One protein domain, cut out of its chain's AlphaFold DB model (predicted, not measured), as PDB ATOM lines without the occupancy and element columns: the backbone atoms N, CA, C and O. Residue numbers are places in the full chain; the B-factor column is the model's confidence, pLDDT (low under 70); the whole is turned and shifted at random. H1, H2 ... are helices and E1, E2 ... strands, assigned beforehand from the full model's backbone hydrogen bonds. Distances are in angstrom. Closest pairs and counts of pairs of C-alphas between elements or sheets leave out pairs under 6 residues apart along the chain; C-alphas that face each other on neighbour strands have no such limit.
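Overview. This is residues 5 to 93 of the 159 residues of the protein "Acetate kinase" of Pediococcus acidilactici NGRI 0510Q (UniProt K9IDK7). Two parallel strands, E1 and E2, lie side by side with H3 packed over them; H2 folds back on H3 as a hairpin, and H1 reaches toward the opposite end of the elongated body. The 89 printed residues, mixed in class, run H1 E1 H2 H3 E2. E1, H2 H3, E2 form a strand-helix-strand unit, parallel strands joined through helices, its crossover right-handed. It is compact, radius of gyration of the C-alphas 13.8 A, spanning 41 by 22 by 22 A.

Along the chain. H1, residues 5 to 18, 20.0 A, starts at C-alpha 5 (57.679, 12.890, 175.306). E1 is 29 to 34, 15.8 A; H2 49 to 60, 18.6 A; H3 66 to 79, 20.0 A; E2 84 to 89, 16.4 A, ending at (71.561, 20.553, 160.661).

Arrangement. H1 touches H3 with residues 5 to 8 alone, closest C-alphas Asp 5 and Asp 75, 5.8 A. H2 and H3 touch, closest C-alphas Ser 59 and Asn 66, 5.2 A. N 32 and O 86 are 2.8 A apart. O i to N i+4 pairs are within hydrogen-bond range throughout H1, 7 of 8 in H2, 9 of 10 in H3.

Size, cuts and confidence. The printed part has no cut; E1 to H2 is a long link; no printed residue is under 70 in pLDDT.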
ATOM      1  N   ASP A   5      59.100  12.509 175.274       89.44
ATOM      2  CA  ASP A   5      57.679  12.890 175.306       89.44
ATOM      3  C   ASP A   5      57.252  13.527 176.646       89.44
ATOM      4  O   ASP A   5      56.657  14.606 176.664       89.44
ATOM      5  N   GLU A   6      57.609  12.922 177.788       92.56
ATOM      6  CA  GLU A   6      57.345  13.502 179.114       92.56
ATOM      7  C   GLU A   6      58.035  14.860 179.292       92.56
ATOM      8  O   GLU A   6      57.457  15.776 179.881       92.56
ATOM      9  N   ALA A   7      59.263  14.999 178.785       92.50
ATOM     10  CA  ALA A   7      60.015  16.243 178.880       92.50
ATOM     11  C   ALA A   7      59.395  17.357 178.027       92.50
ATOM     12  O   ALA A   7      59.223  18.473 178.513       92.50
ATOM     13  N   ILE A   8      58.990  17.053 176.794       91.69
ATOM     14  CA  ILE A   8      58.341  18.017 175.896       91.69
ATOM     15  C   ILE A   8      57.003  18.474 176.484       91.69
ATOM     16  O   ILE A   8      56.732  19.673 176.547       91.69
ATOM     17  N   LYS A   9      56.191  17.542 177.002       93.50
ATOM     18  CA  LYS A   9      54.936  17.876 177.696       93.50
ATOM     19  C   LYS A   9      55.171  18.790 178.895       93.50
ATOM     20  O   LYS A   9      54.405  19.730 179.091       93.50
ATOM     21  N   ALA A  10      56.222  18.540 179.678       95.31
ATOM     22  CA  ALA A  10      56.577  19.393 180.806       95.31
ATOM     23  C   ALA A  10      56.948  20.815 180.356       95.31
ATOM     24  O   ALA A  10      56.483  21.776 180.967       95.31
ATOM     25  N   VAL A  11      57.711  20.960 179.265       94.56
ATOM     26  CA  VAL A  11      58.063  22.272 178.695       94.56
ATOM     27  C   VAL A  11      56.821  23.015 178.201       94.56
ATOM     28  O   VAL A  11      56.626  24.168 178.570       94.56
ATOM     29  N   ILE A  12      55.945  22.363 177.431       94.56
ATOM     30  CA  ILE A  12      54.711  22.997 176.937       94.56
ATOM     31  C   ILE A  12      53.812  23.424 178.106       94.56
ATOM     32  O   ILE A  12      53.288  24.535 178.112       94.56
ATOM     33  N   ASN A  13      53.667  22.576 179.128       95.88
ATOM     34  CA  ASN A  13      52.904  22.931 180.323       95.88
ATOM     35  C   ASN A  13      53.519  24.127 181.053       95.88
ATOM     36  O   ASN A  13      52.783  24.994 181.507       95.88
ATOM     37  N   MET A  14      54.849  24.207 181.136       97.19
ATOM     38  CA  MET A  14      55.530  25.354 181.734       97.19
ATOM     39  C   MET A  14      55.217  26.654 180.978       97.19
ATOM     40  O   MET A  14      54.923  27.664 181.620       97.19
ATOM     41  N   LEU A  15      55.213  26.632 179.639       96.88
ATOM     42  CA  LEU A  15      54.849  27.792 178.810       96.88
ATOM     43  C   LEU A  15      53.406  28.253 179.071       96.88
ATOM     44  O   LEU A  15      53.180  29.443 179.276       96.88
ATOM     45  N   LEU A  16      52.465  27.311 179.169       96.81
ATOM     46  CA  LEU A  16      51.067  27.601 179.511       96.81
ATOM     47  C   LEU A  16      50.937  28.182 180.928       96.81
ATOM     48  O   LEU A  16      50.323  29.222 181.135       96.81
ATOM     49  N   THR A  17      51.555  27.543 181.928       97.62
ATOM     50  CA  THR A  17      51.431  27.982 183.333       97.62
ATOM     51  C   THR A  17      52.138  29.299 183.631       97.62
ATOM     52  O   THR A  17      51.784  29.972 184.595       97.62
ATOM     53  N   SER A  18      53.140  29.664 182.829       97.56
ATOM     54  CA  SER A  18      53.824  30.955 182.948       97.56
ATOM     55  C   SER A  18      53.082  32.091 182.240       97.56
ATOM     56  O   SER A  18      53.438  33.247 182.452       97.56
ATOM     57  N   GLY A  19      52.055  31.783 181.436       96.75
ATOM     58  CA  GLY A  19      51.304  32.765 180.655       96.75
ATOM     59  C   GLY A  19      52.064  33.309 179.442       96.75
ATOM     60  O   GLY A  19      51.704  34.363 178.931       96.75
ATOM     61  N   VAL A  20      53.125  32.625 178.992       97.31
ATOM     62  CA  VAL A  20      53.836  32.977 177.746       97.31
ATOM     63  C   VAL A  20      52.962  32.685 176.524       97.31
ATOM     64  O   VAL A  20      53.043  33.404 175.535       97.31
ATOM     65  N   ILE A  21      52.140  31.639 176.618       97.31
ATOM     66  CA  ILE A  21      51.078  31.287 175.672       97.31
ATOM     67  C   ILE A  21      49.820  30.939 176.471       97.31
ATOM     68  O   ILE A  21      49.918  30.384 177.570       97.31
ATOM     69  N   GLU A  22      48.649  31.238 175.925       96.75
ATOM     70  CA  GLU A  22      47.352  30.857 176.487       96.75
ATOM     71  C   GLU A  22      46.921  29.473 175.986       96.75
ATOM     72  O   GLU A  22      46.342  28.689 176.743       96.75
ATOM     73  N   ASP A  23      47.252  29.143 174.734       95.50
ATOM     74  CA  ASP A  23      46.953  27.850 174.120       95.50
ATOM     75  C   ASP A  23      48.130  27.294 173.303       95.50
ATOM     76  O   ASP A  23      48.983  28.013 172.784       95.50
ATOM     77  N   LYS A  24      48.174  25.965 173.149       94.12
ATOM     78  CA  LYS A  24      49.231  25.289 172.380       94.12
ATOM     79  C   LYS A  24      49.231  25.669 170.899       94.12
ATOM     80  O   LYS A  24      50.281  25.581 170.269       94.12
ATOM     81  N   SER A  25      48.082  26.055 170.346       94.44
ATOM     82  CA  SER A  25      47.947  26.465 168.942       94.44
ATOM     83  C   SER A  25      48.686  27.760 168.600       94.44
ATOM     84  O   SER A  25      48.949  28.003 167.426       94.44
ATOM     85  N   GLU A  26      49.091  28.553 169.598       96.81
ATOM     86  CA  GLU A  26      49.958  29.718 169.383       96.81
ATOM     87  C   GLU A  26      51.375  29.320 168.944       96.81
ATOM     88  O   GLU A  26      52.093  30.113 168.330       96.81
ATOM     89  N   ILE A  27      51.785  28.074 169.204       96.81
ATOM     90  CA  ILE A  27      53.041  27.533 168.690       96.81
ATOM     91  C   ILE A  27      52.827  27.131 167.229       96.81
ATOM     92  O   ILE A  27      52.428  26.011 166.921       96.81
ATOM     93  N   VAL A  28      53.118  28.058 166.319       96.81
ATOM     94  CA  VAL A  28      52.961  27.849 164.868       96.81
ATOM     95  C   VAL A  28      54.151  27.142 164.212       96.81
ATOM     96  O   VAL A  28      54.042  26.700 163.068       96.81
ATOM     97  N   GLY A  29      55.282  27.005 164.911       97.31
ATOM     98  CA  GLY A  29      56.447  26.306 164.377       97.31
ATOM     99  C   GLY A  29      57.444  25.825 165.428       97.31
ATOM    100  O   GLY A  29      57.514  26.362 166.533       97.31
ATOM    101  N   VAL A  30      58.222  24.805 165.062       98.06
ATOM    102  CA  VAL A  30      59.237  24.177 165.915       98.06
ATOM    103  C   VAL A  30      60.528  23.975 165.121       98.06
ATOM    104  O   VAL A  30      60.545  23.343 164.065       98.06
ATOM    105  N   GLY A  31      61.631  24.520 165.632       98.06
ATOM    106  CA  GLY A  31      62.968  24.302 165.086       98.06
ATOM    107  C   GLY A  31      63.676  23.158 165.808       98.06
ATOM    108  O   GLY A  31      63.908  23.227 167.015       98.06
ATOM    109  N   HIS A  32      64.063  22.121 165.073       98.19
ATOM    110  CA  HIS A  32      64.782  20.965 165.593       98.19
ATOM    111  C   HIS A  32      66.249  21.039 165.202       98.19
ATOM    112  O   HIS A  32      66.593  20.970 164.023       98.19
ATOM    113  N   ARG A  33      67.136  21.091 166.197       97.88
ATOM    114  CA  ARG A  33      68.556  20.828 165.962       97.88
ATOM    115  C   ARG A  33      68.746  19.348 165.633       97.88
ATOM    116  O   ARG A  33      68.378  18.482 166.430       97.88
ATOM    117  N   VAL A  34      69.374  19.067 164.499       98.38
ATOM    118  CA  VAL A  34      69.737  17.723 164.050       98.38
ATOM    119  C   VAL A  34      71.246  17.652 163.866       98.38
ATOM    120  O   VAL A  34      71.845  18.496 163.209       98.38
ATOM    121  N   SER A  35      71.886  16.640 164.452       97.19
ATOM    122  CA  SER A  35      73.349  16.563 164.446       97.19
ATOM    123  C   SER A  35      73.940  16.402 163.045       97.19
ATOM    124  O   SER A  35      74.916  17.073 162.733       97.19
ATOM    125  N   HIS A  36      73.391  15.530 162.200       97.94
ATOM    126  CA  HIS A  36      74.022  15.198 160.922       97.94
ATOM    127  C   HIS A  36      73.018  15.215 159.767       97.94
ATOM    128  O   HIS A  36      72.089  14.406 159.750       97.94
ATOM    129  N   GLY A  37      73.239  16.103 158.788       97.25
ATOM    130  CA  GLY A  37      72.463  16.199 157.538       97.25
ATOM    131  C   GLY A  37      73.049  15.392 156.374       97.25
ATOM    132  O   GLY A  37      72.380  15.134 155.371       97.25
ATOM    133  N   GLY A  38      74.293  14.923 156.525       95.38
ATOM    134  CA  GLY A  38      74.976  14.145 155.492       95.38
ATOM    135  C   GLY A  38      75.193  14.990 154.245       95.38
ATOM    136  O   GLY A  38      75.186  16.206 154.311       95.38
ATOM    137  N   ARG A  39      75.335  14.358 153.082       92.94
ATOM    138  CA  ARG A  39      75.433  15.083 151.801       92.94
ATOM    139  C   ARG A  39      74.102  15.662 151.299       92.94
ATOM    140  O   ARG A  39      74.069  16.219 150.211       92.94
ATOM    141  N   TYR A  40      73.006  15.445 152.026       95.06
ATOM    142  CA  TYR A  40      71.651  15.690 151.528       95.06
ATOM    143  C   TYR A  40      71.118  17.077 151.880       95.06
ATOM    144  O   TYR A  40      70.323  17.615 151.116       95.06
ATOM    145  N   TYR A  41      71.530  17.630 153.023       97.06
ATOM    146  CA  TYR A  41      70.949  18.855 153.568       97.06
ATOM    147  C   TYR A  41      72.027  19.902 153.829       97.06
ATOM    148  O   TYR A  41      72.713  19.866 154.848       97.06
ATOM    149  N   ASP A  42      72.135  20.839 152.893       95.69
ATOM    150  CA  ASP A  42      73.018  22.008 152.924       95.69
ATOM    151  C   ASP A  42      72.358  23.247 153.553       95.69
ATOM    152  O   ASP A  42      73.001  24.275 153.723       95.69
ATOM    153  N   ARG A  43      71.079  23.155 153.931       96.25
ATOM    154  CA  ARG A  43      70.297  24.228 154.559       96.25
ATOM    155  C   ARG A  43      69.193  23.665 155.461       96.25
ATOM    156  O   ARG A  43      68.883  22.473 155.358       96.25
ATOM    157  N   PRO A  44      68.564  24.493 156.316       97.56
ATOM    158  CA  PRO A  44      67.344  24.111 157.017       97.56
ATOM    159  C   PRO A  44      66.234  23.678 156.053       97.56
ATOM    160  O   PRO A  44      66.063  24.266 154.982       97.56
ATOM    161  N   VAL A  45      65.457  22.664 156.434       98.44
ATOM    162  CA  VAL A  45      64.348  22.146 155.614       98.44
ATOM    163  C   VAL A  45      63.099  21.914 156.452       98.44
ATOM    164  O   VAL A  45      63.190  21.520 157.615       98.44
ATOM    165  N   LEU A  46      61.928  22.110 155.842       98.50
ATOM    166  CA  LEU A  46      60.666  21.662 156.424       98.50
ATOM    167  C   LEU A  46      60.692  20.143 156.593       98.50
ATOM    168  O   LEU A  46      61.082  19.408 155.681       98.50
ATOM    169  N   VAL A  47      60.272  19.676 157.762       98.62
ATOM    170  CA  VAL A  47      60.219  18.253 158.071       98.62
ATOM    171  C   VAL A  47      59.073  17.602 157.297       98.62
ATOM    172  O   VAL A  47      57.935  18.058 157.312       98.62
ATOM    173  N   ASN A  48      59.385  16.493 156.634       97.81
ATOM    174  CA  ASN A  48      58.427  15.575 156.025       97.81
ATOM    175  C   ASN A  48      58.908  14.121 156.219       97.81
ATOM    176  O   ASN A  48      59.937  13.875 156.858       97.81
ATOM    177  N   GLU A  49      58.178  13.140 155.680       98.19
ATOM    178  CA  GLU A  49      58.550  11.720 155.802       98.19
ATOM    179  C   GLU A  49      59.930  11.395 155.210       98.19
ATOM    180  O   GLU A  49      60.692  10.634 155.811       98.19
ATOM    181  N   ASP A  50      60.298  12.008 154.083       98.25
ATOM    182  CA  ASP A  50      61.610  11.799 153.466       98.25
ATOM    183  C   ASP A  50      62.734  12.356 154.345       98.25
ATOM    184  O   ASP A  50      63.751  11.690 154.550       98.25
ATOM    185  N   VAL A  51      62.535  13.533 154.945       98.38
ATOM    186  CA  VAL A  51      63.474  14.120 155.910       98.38
ATOM    187  C   VAL A  51      63.652  13.202 157.112       98.38
ATOM    188  O   VAL A  51      64.785  12.844 157.443       98.38
ATOM    189  N   LYS A  52      62.553  12.724 157.710       98.56
ATOM    190  CA  LYS A  52      62.582  11.776 158.834       98.56
ATOM    191  C   LYS A  52      63.322  10.483 158.471       98.56
ATOM    192  O   LYS A  52      64.147  10.007 159.256       98.56
ATOM    193  N   LYS A  53      63.087   9.941 157.272       98.38
ATOM    194  CA  LYS A  53      63.784   8.753 156.758       98.38
ATOM    195  C   LYS A  53      65.285   8.995 156.595       98.38
ATOM    196  O   LYS A  53      66.079   8.177 157.052       98.38
ATOM    197  N   ARG A  54      65.694  10.121 156.002       97.88
ATOM    198  CA  ARG A  54      67.118  10.455 155.838       97.88
ATOM    199  C   ARG A  54      67.822  10.662 157.173       97.88
ATOM    200  O   ARG A  54      68.924  10.152 157.343       97.88
ATOM    201  N   ILE A  55      67.193  11.340 158.133       98.25
ATOM    202  CA  ILE A  55      67.752  11.494 159.486       98.25
ATOM    203  C   ILE A  55      67.997  10.119 160.119       98.25
ATOM    204  O   ILE A  55      69.062   9.902 160.703       98.25
ATOM    205  N   ALA A  56      67.055   9.179 159.953       98.06
ATOM    206  CA  ALA A  56      67.203   7.808 160.430       98.06
ATOM    207  C   ALA A  56      68.383   7.084 159.760       98.06
ATOM    208  O   ALA A  56      69.228   6.540 160.468       98.06
ATOM    209  N   GLU A  57      68.488   7.121 158.427       96.31
ATOM    210  CA  GLU A  57      69.601   6.519 157.668       96.31
ATOM    211  C   GLU A  57      70.967   7.086 158.096       96.31
ATOM    212  O   GLU A  57      71.934   6.347 158.273       96.31
ATOM    213  N   LEU A  58      71.035   8.397 158.342       96.06
ATOM    214  CA  LEU A  58      72.246   9.097 158.777       96.06
ATOM    215  C   LEU A  58      72.634   8.817 160.236       96.06
ATOM    216  O   LEU A  58      73.694   9.258 160.681       96.06
ATOM    217  N   SER A  59      71.843   8.036 160.975       95.62
ATOM    218  CA  SER A  59      72.212   7.595 162.326       95.62
ATOM    219  C   SER A  59      73.503   6.780 162.339       95.62
ATOM    220  O   SER A  59      74.185   6.762 163.352       95.62
ATOM    221  N   VAL A  60      73.900   6.161 161.221       93.44
ATOM    222  CA  VAL A  60      75.215   5.506 161.123       93.44
ATOM    223  C   VAL A  60      76.380   6.498 161.280       93.44
ATOM    224  O   VAL A  60      77.429   6.125 161.793       93.44
ATOM    225  N   LEU A  61      76.187   7.767 160.892       93.38
ATOM    226  CA  LEU A  61      77.190   8.833 161.008       93.38
ATOM    227  C   LEU A  61      77.105   9.593 162.340       93.38
ATOM    228  O   LEU A  61      78.102  10.145 162.793       93.38
ATOM    229  N   SER A  62      75.933   9.622 162.984       94.81
ATOM    230  CA  SER A  62      75.749  10.239 164.308       94.81
ATOM    231  C   SER A  62      74.837   9.391 165.209       94.81
ATOM    232  O   SER A  62      73.697   9.778 165.496       94.81
ATOM    233  N   PRO A  63      75.317   8.221 165.675       95.56
ATOM    234  CA  PRO A  63      74.480   7.205 166.324       95.56
ATOM    235  C   PRO A  63      73.930   7.630 167.684       95.56
ATOM    236  O   PRO A  63      72.895   7.130 168.111       95.56
ATOM    237  N   LEU A  64      74.599   8.563 168.361       95.31
ATOM    238  CA  LEU A  64      74.168   9.053 169.670       95.31
ATOM    239  C   LEU A  64      73.210  10.248 169.588       95.31
ATOM    240  O   LEU A  64      72.536  10.534 170.573       95.31
ATOM    241  N   HIS A  65      73.128  10.935 168.443       96.56
ATOM    242  CA  HIS A  65      72.357  12.177 168.328       96.56
ATOM    243  C   HIS A  65      71.183  12.055 167.359       96.56
ATOM    244  O   HIS A  65      70.050  12.290 167.772       96.56
ATOM    245  N   ASN A  66      71.403  11.634 166.107       97.75
ATOM    246  CA  ASN A  66      70.339  11.593 165.094       97.75
ATOM    247  C   ASN A  66      69.111  10.759 165.521       97.75
ATOM    248  O   ASN A  66      67.994  11.248 165.332       97.75
ATOM    249  N   PRO A  67      69.258   9.571 166.150       97.62
ATOM    250  CA  PRO A  67      68.104   8.826 166.660       97.62
ATOM    251  C   PRO A  67      67.288   9.613 167.687       97.62
ATOM    252  O   PRO A  67      66.060   9.610 167.642       97.62
ATOM    253  N   VAL A  68      67.967  10.321 168.590       96.25
ATOM    254  CA  VAL A  68      67.330  11.135 169.631       96.25
ATOM    255  C   VAL A  68      66.667  12.374 169.028       96.25
ATOM    256  O   VAL A  68      65.535  12.697 169.384       96.25
ATOM    257  N   ASN A  69      67.317  13.027 168.060       97.50
ATOM    258  CA  ASN A  69      66.733  14.151 167.330       97.50
ATOM    259  C   ASN A  69      65.437  13.733 166.619       97.50
ATOM    260  O   ASN A  69      64.434  14.440 166.702       97.50
ATOM    261  N   LEU A  70      65.429  12.553 165.987       97.81
ATOM    262  CA  LEU A  70      64.254  12.013 165.304       97.81
ATOM    263  C   LEU A  70      63.106  11.657 166.260       97.81
ATOM    264  O   LEU A  70      61.944  11.796 165.882       97.81
ATOM    265  N   ILE A  71      63.409  11.197 167.478       96.69
ATOM    266  CA  ILE A  71      62.387  10.995 168.519       96.69
ATOM    267  C   ILE A  71      61.722  12.332 168.852       96.69
ATOM    268  O   ILE A  71      60.500  12.413 168.822       96.69
ATOM    269  N   GLY A  72      62.517  13.383 169.084       95.75
ATOM    270  CA  GLY A  72      61.996  14.718 169.377       95.75
ATOM    271  C   GLY A  72      61.071  15.249 168.280       95.75
ATOM    272  O   GLY A  72      59.965  15.674 168.590       95.75
ATOM    273  N   ILE A  73      61.488  15.155 167.014       97.69
ATOM    274  CA  ILE A  73      60.665  15.506 165.838       97.69
ATOM    275  C   ILE A  73      59.306  14.790 165.897       97.69
ATOM    276  O   ILE A  73      58.252  15.411 165.942       97.69
ATOM    277  N   LYS A  74      59.312  13.457 166.016       96.94
ATOM    278  CA  LYS A  74      58.072  12.659 166.037       96.94
ATOM    279  C   LYS A  74      57.176  12.934 167.245       96.94
ATOM    280  O   LYS A  74      55.975  12.672 167.181       96.94
ATOM    281  N   ASP A  75      57.748  13.348 168.369       95.38
ATOM    282  CA  ASP A  75      56.982  13.665 169.572       95.38
ATOM    283  C   ASP A  75      56.313  15.042 169.447       95.38
ATOM    284  O   ASP A  75      55.140  15.176 169.800       95.38
ATOM    285  N   PHE A  76      56.997  16.034 168.869       95.81
ATOM    286  CA  PHE A  76      56.390  17.329 168.551       95.81
ATOM    287  C   PHE A  76      55.296  17.212 167.484       95.81
ATOM    288  O   PHE A  76      54.223  17.774 167.696       95.81
ATOM    289  N   GLU A  77      55.479  16.378 166.460       94.88
ATOM    290  CA  GLU A  77      54.483  16.146 165.400       94.88
ATOM    291  C   GLU A  77      53.142  15.657 165.969       94.88
ATOM    292  O   GLU A  77      52.060  16.033 165.515       94.88
ATOM    293  N   LYS A  78      53.197  14.835 167.024       93.88
ATOM    294  CA  LYS A  78      52.004  14.346 167.732       93.88
ATOM    295  C   LYS A  78      51.403  15.391 168.665       93.88
ATOM    296  O   LYS A  78      50.189  15.407 168.856       93.88
ATOM    297  N   LEU A  79      52.243  16.190 169.324       93.38
ATOM    298  CA  LEU A  79      51.816  17.129 170.363       93.38
ATOM    299  C   LEU A  79      51.310  18.456 169.799       93.38
ATOM    300  O   LEU A  79      50.428  19.059 170.411       93.38
ATOM    301  N   LEU A  80      51.856  18.889 168.665       95.31
ATOM    302  CA  LEU A  80      51.568  20.148 167.984       95.31
ATOM    303  C   LEU A  80      51.323  19.898 166.480       95.31
ATOM    304  O   LEU A  80      52.044  20.437 165.646       95.31
ATOM    305  N   PRO A  81      50.294  19.120 166.096       94.56
ATOM    306  CA  PRO A  81      50.095  18.680 164.707       94.56
ATOM    307  C   PRO A  81      49.810  19.810 163.703       94.56
ATOM    308  O   PRO A  81      49.842  19.583 162.497       94.56
ATOM    309  N   ALA A  82      49.483  21.014 164.183       94.06
ATOM    310  CA  ALA A  82      49.279  22.195 163.345       94.06
ATOM    311  C   ALA A  82      50.562  23.026 163.145       94.06
ATOM    312  O   ALA A  82      50.590  23.883 162.263       94.06
ATOM    313  N   ALA A  83      51.600  22.801 163.958       97.38
ATOM    314  CA  ALA A  83      52.846  23.550 163.893       97.38
ATOM    315  C   ALA A  83      53.715  23.064 162.728       97.38
ATOM    316  O   ALA A  83      53.802  21.868 162.451       97.38
ATOM    317  N   GLN A  84      54.408  23.987 162.065       98.06
ATOM    318  CA  GLN A  84      55.407  23.630 161.063       98.06
ATOM    319  C   GLN A  84      56.732  23.260 161.725       98.06
ATOM    320  O   GLN A  84      57.317  24.052 162.462       98.06
ATOM    321  N   GLU A  85      57.252  22.079 161.416       98.56
ATOM    322  CA  GLU A  85      58.557  21.647 161.909       98.56
ATOM    323  C   GLU A  85      59.662  21.906 160.884       98.56
ATOM    324  O   GLU A  85      59.513  21.624 159.693       98.56
ATOM    325  N   VAL A  86      60.802  22.411 161.355       98.69
ATOM    326  CA  VAL A  86      62.005  22.658 160.551       98.69
ATOM    327  C   VAL A  86      63.179  21.902 161.163       98.69
ATOM    328  O   VAL A  86      63.463  22.049 162.350       98.69
ATOM    329  N   ALA A  87      63.895  21.119 160.359       98.62
ATOM    330  CA  ALA A  87      65.158  20.506 160.751       98.62
ATOM    331  C   ALA A  87      66.327  21.425 160.372       98.62
ATOM    332  O   ALA A  87      66.489  21.784 159.206       98.62
ATOM    333  N   VAL A  88      67.151  21.776 161.359       98.44
ATOM    334  CA  VAL A  88      68.369  22.583 161.215       98.44
ATOM    335  C   VAL A  88      69.567  21.690 161.521       98.44
ATOM    336  O   VAL A  88      69.663  21.141 162.620       98.44
ATOM    337  N   PHE A  89      70.472  21.522 160.557       98.44
ATOM    338  CA  PHE A  89      71.561  20.553 160.661       98.44
ATOM    339  C   PHE A  89      72.870  21.211 161.092       98.44
ATOM    340  O   PHE A  89      73.321  22.158 160.465       98.44
ATOM    341  N   ASP A  90      73.553  20.651 162.089       98.00
ATOM    342  CA  ASP A  90      74.869  21.156 162.518       98.00
ATOM    343  C   ASP A  90      75.931  21.106 161.403       98.00
ATOM    344  O   ASP A  90      76.948  21.795 161.496       98.00
ATOM    345  N   THR A  91      75.712  20.280 160.378       97.94
ATOM    346  CA  THR A  91      76.623  20.098 159.244       97.94
ATOM    347  C   THR A  91      76.376  21.079 158.098       97.94
ATOM    348  O   THR A  91      77.260  21.212 157.264       97.94
ATOM    349  N   SER A  92      75.211  21.742 158.020       95.62
ATOM    350  CA  SER A  92      74.749  22.420 156.792       95.62
ATOM    351  C   SER A  92      75.685  23.532 156.320       95.62
ATOM    352  O   SER A  92      76.091  23.527 155.162       95.62
ATOM    353  N   PHE A  93      76.106  24.414 157.232       95.69
ATOM    354  CA  PHE A  93      76.995  25.548 156.939       95.69
ATOM    355  C   PHE A  93      78.299  25.130 156.238       95.69
ATOM    356  O   PHE A  93      78.814  25.819 155.368       95.69
TER     357      PHE A  93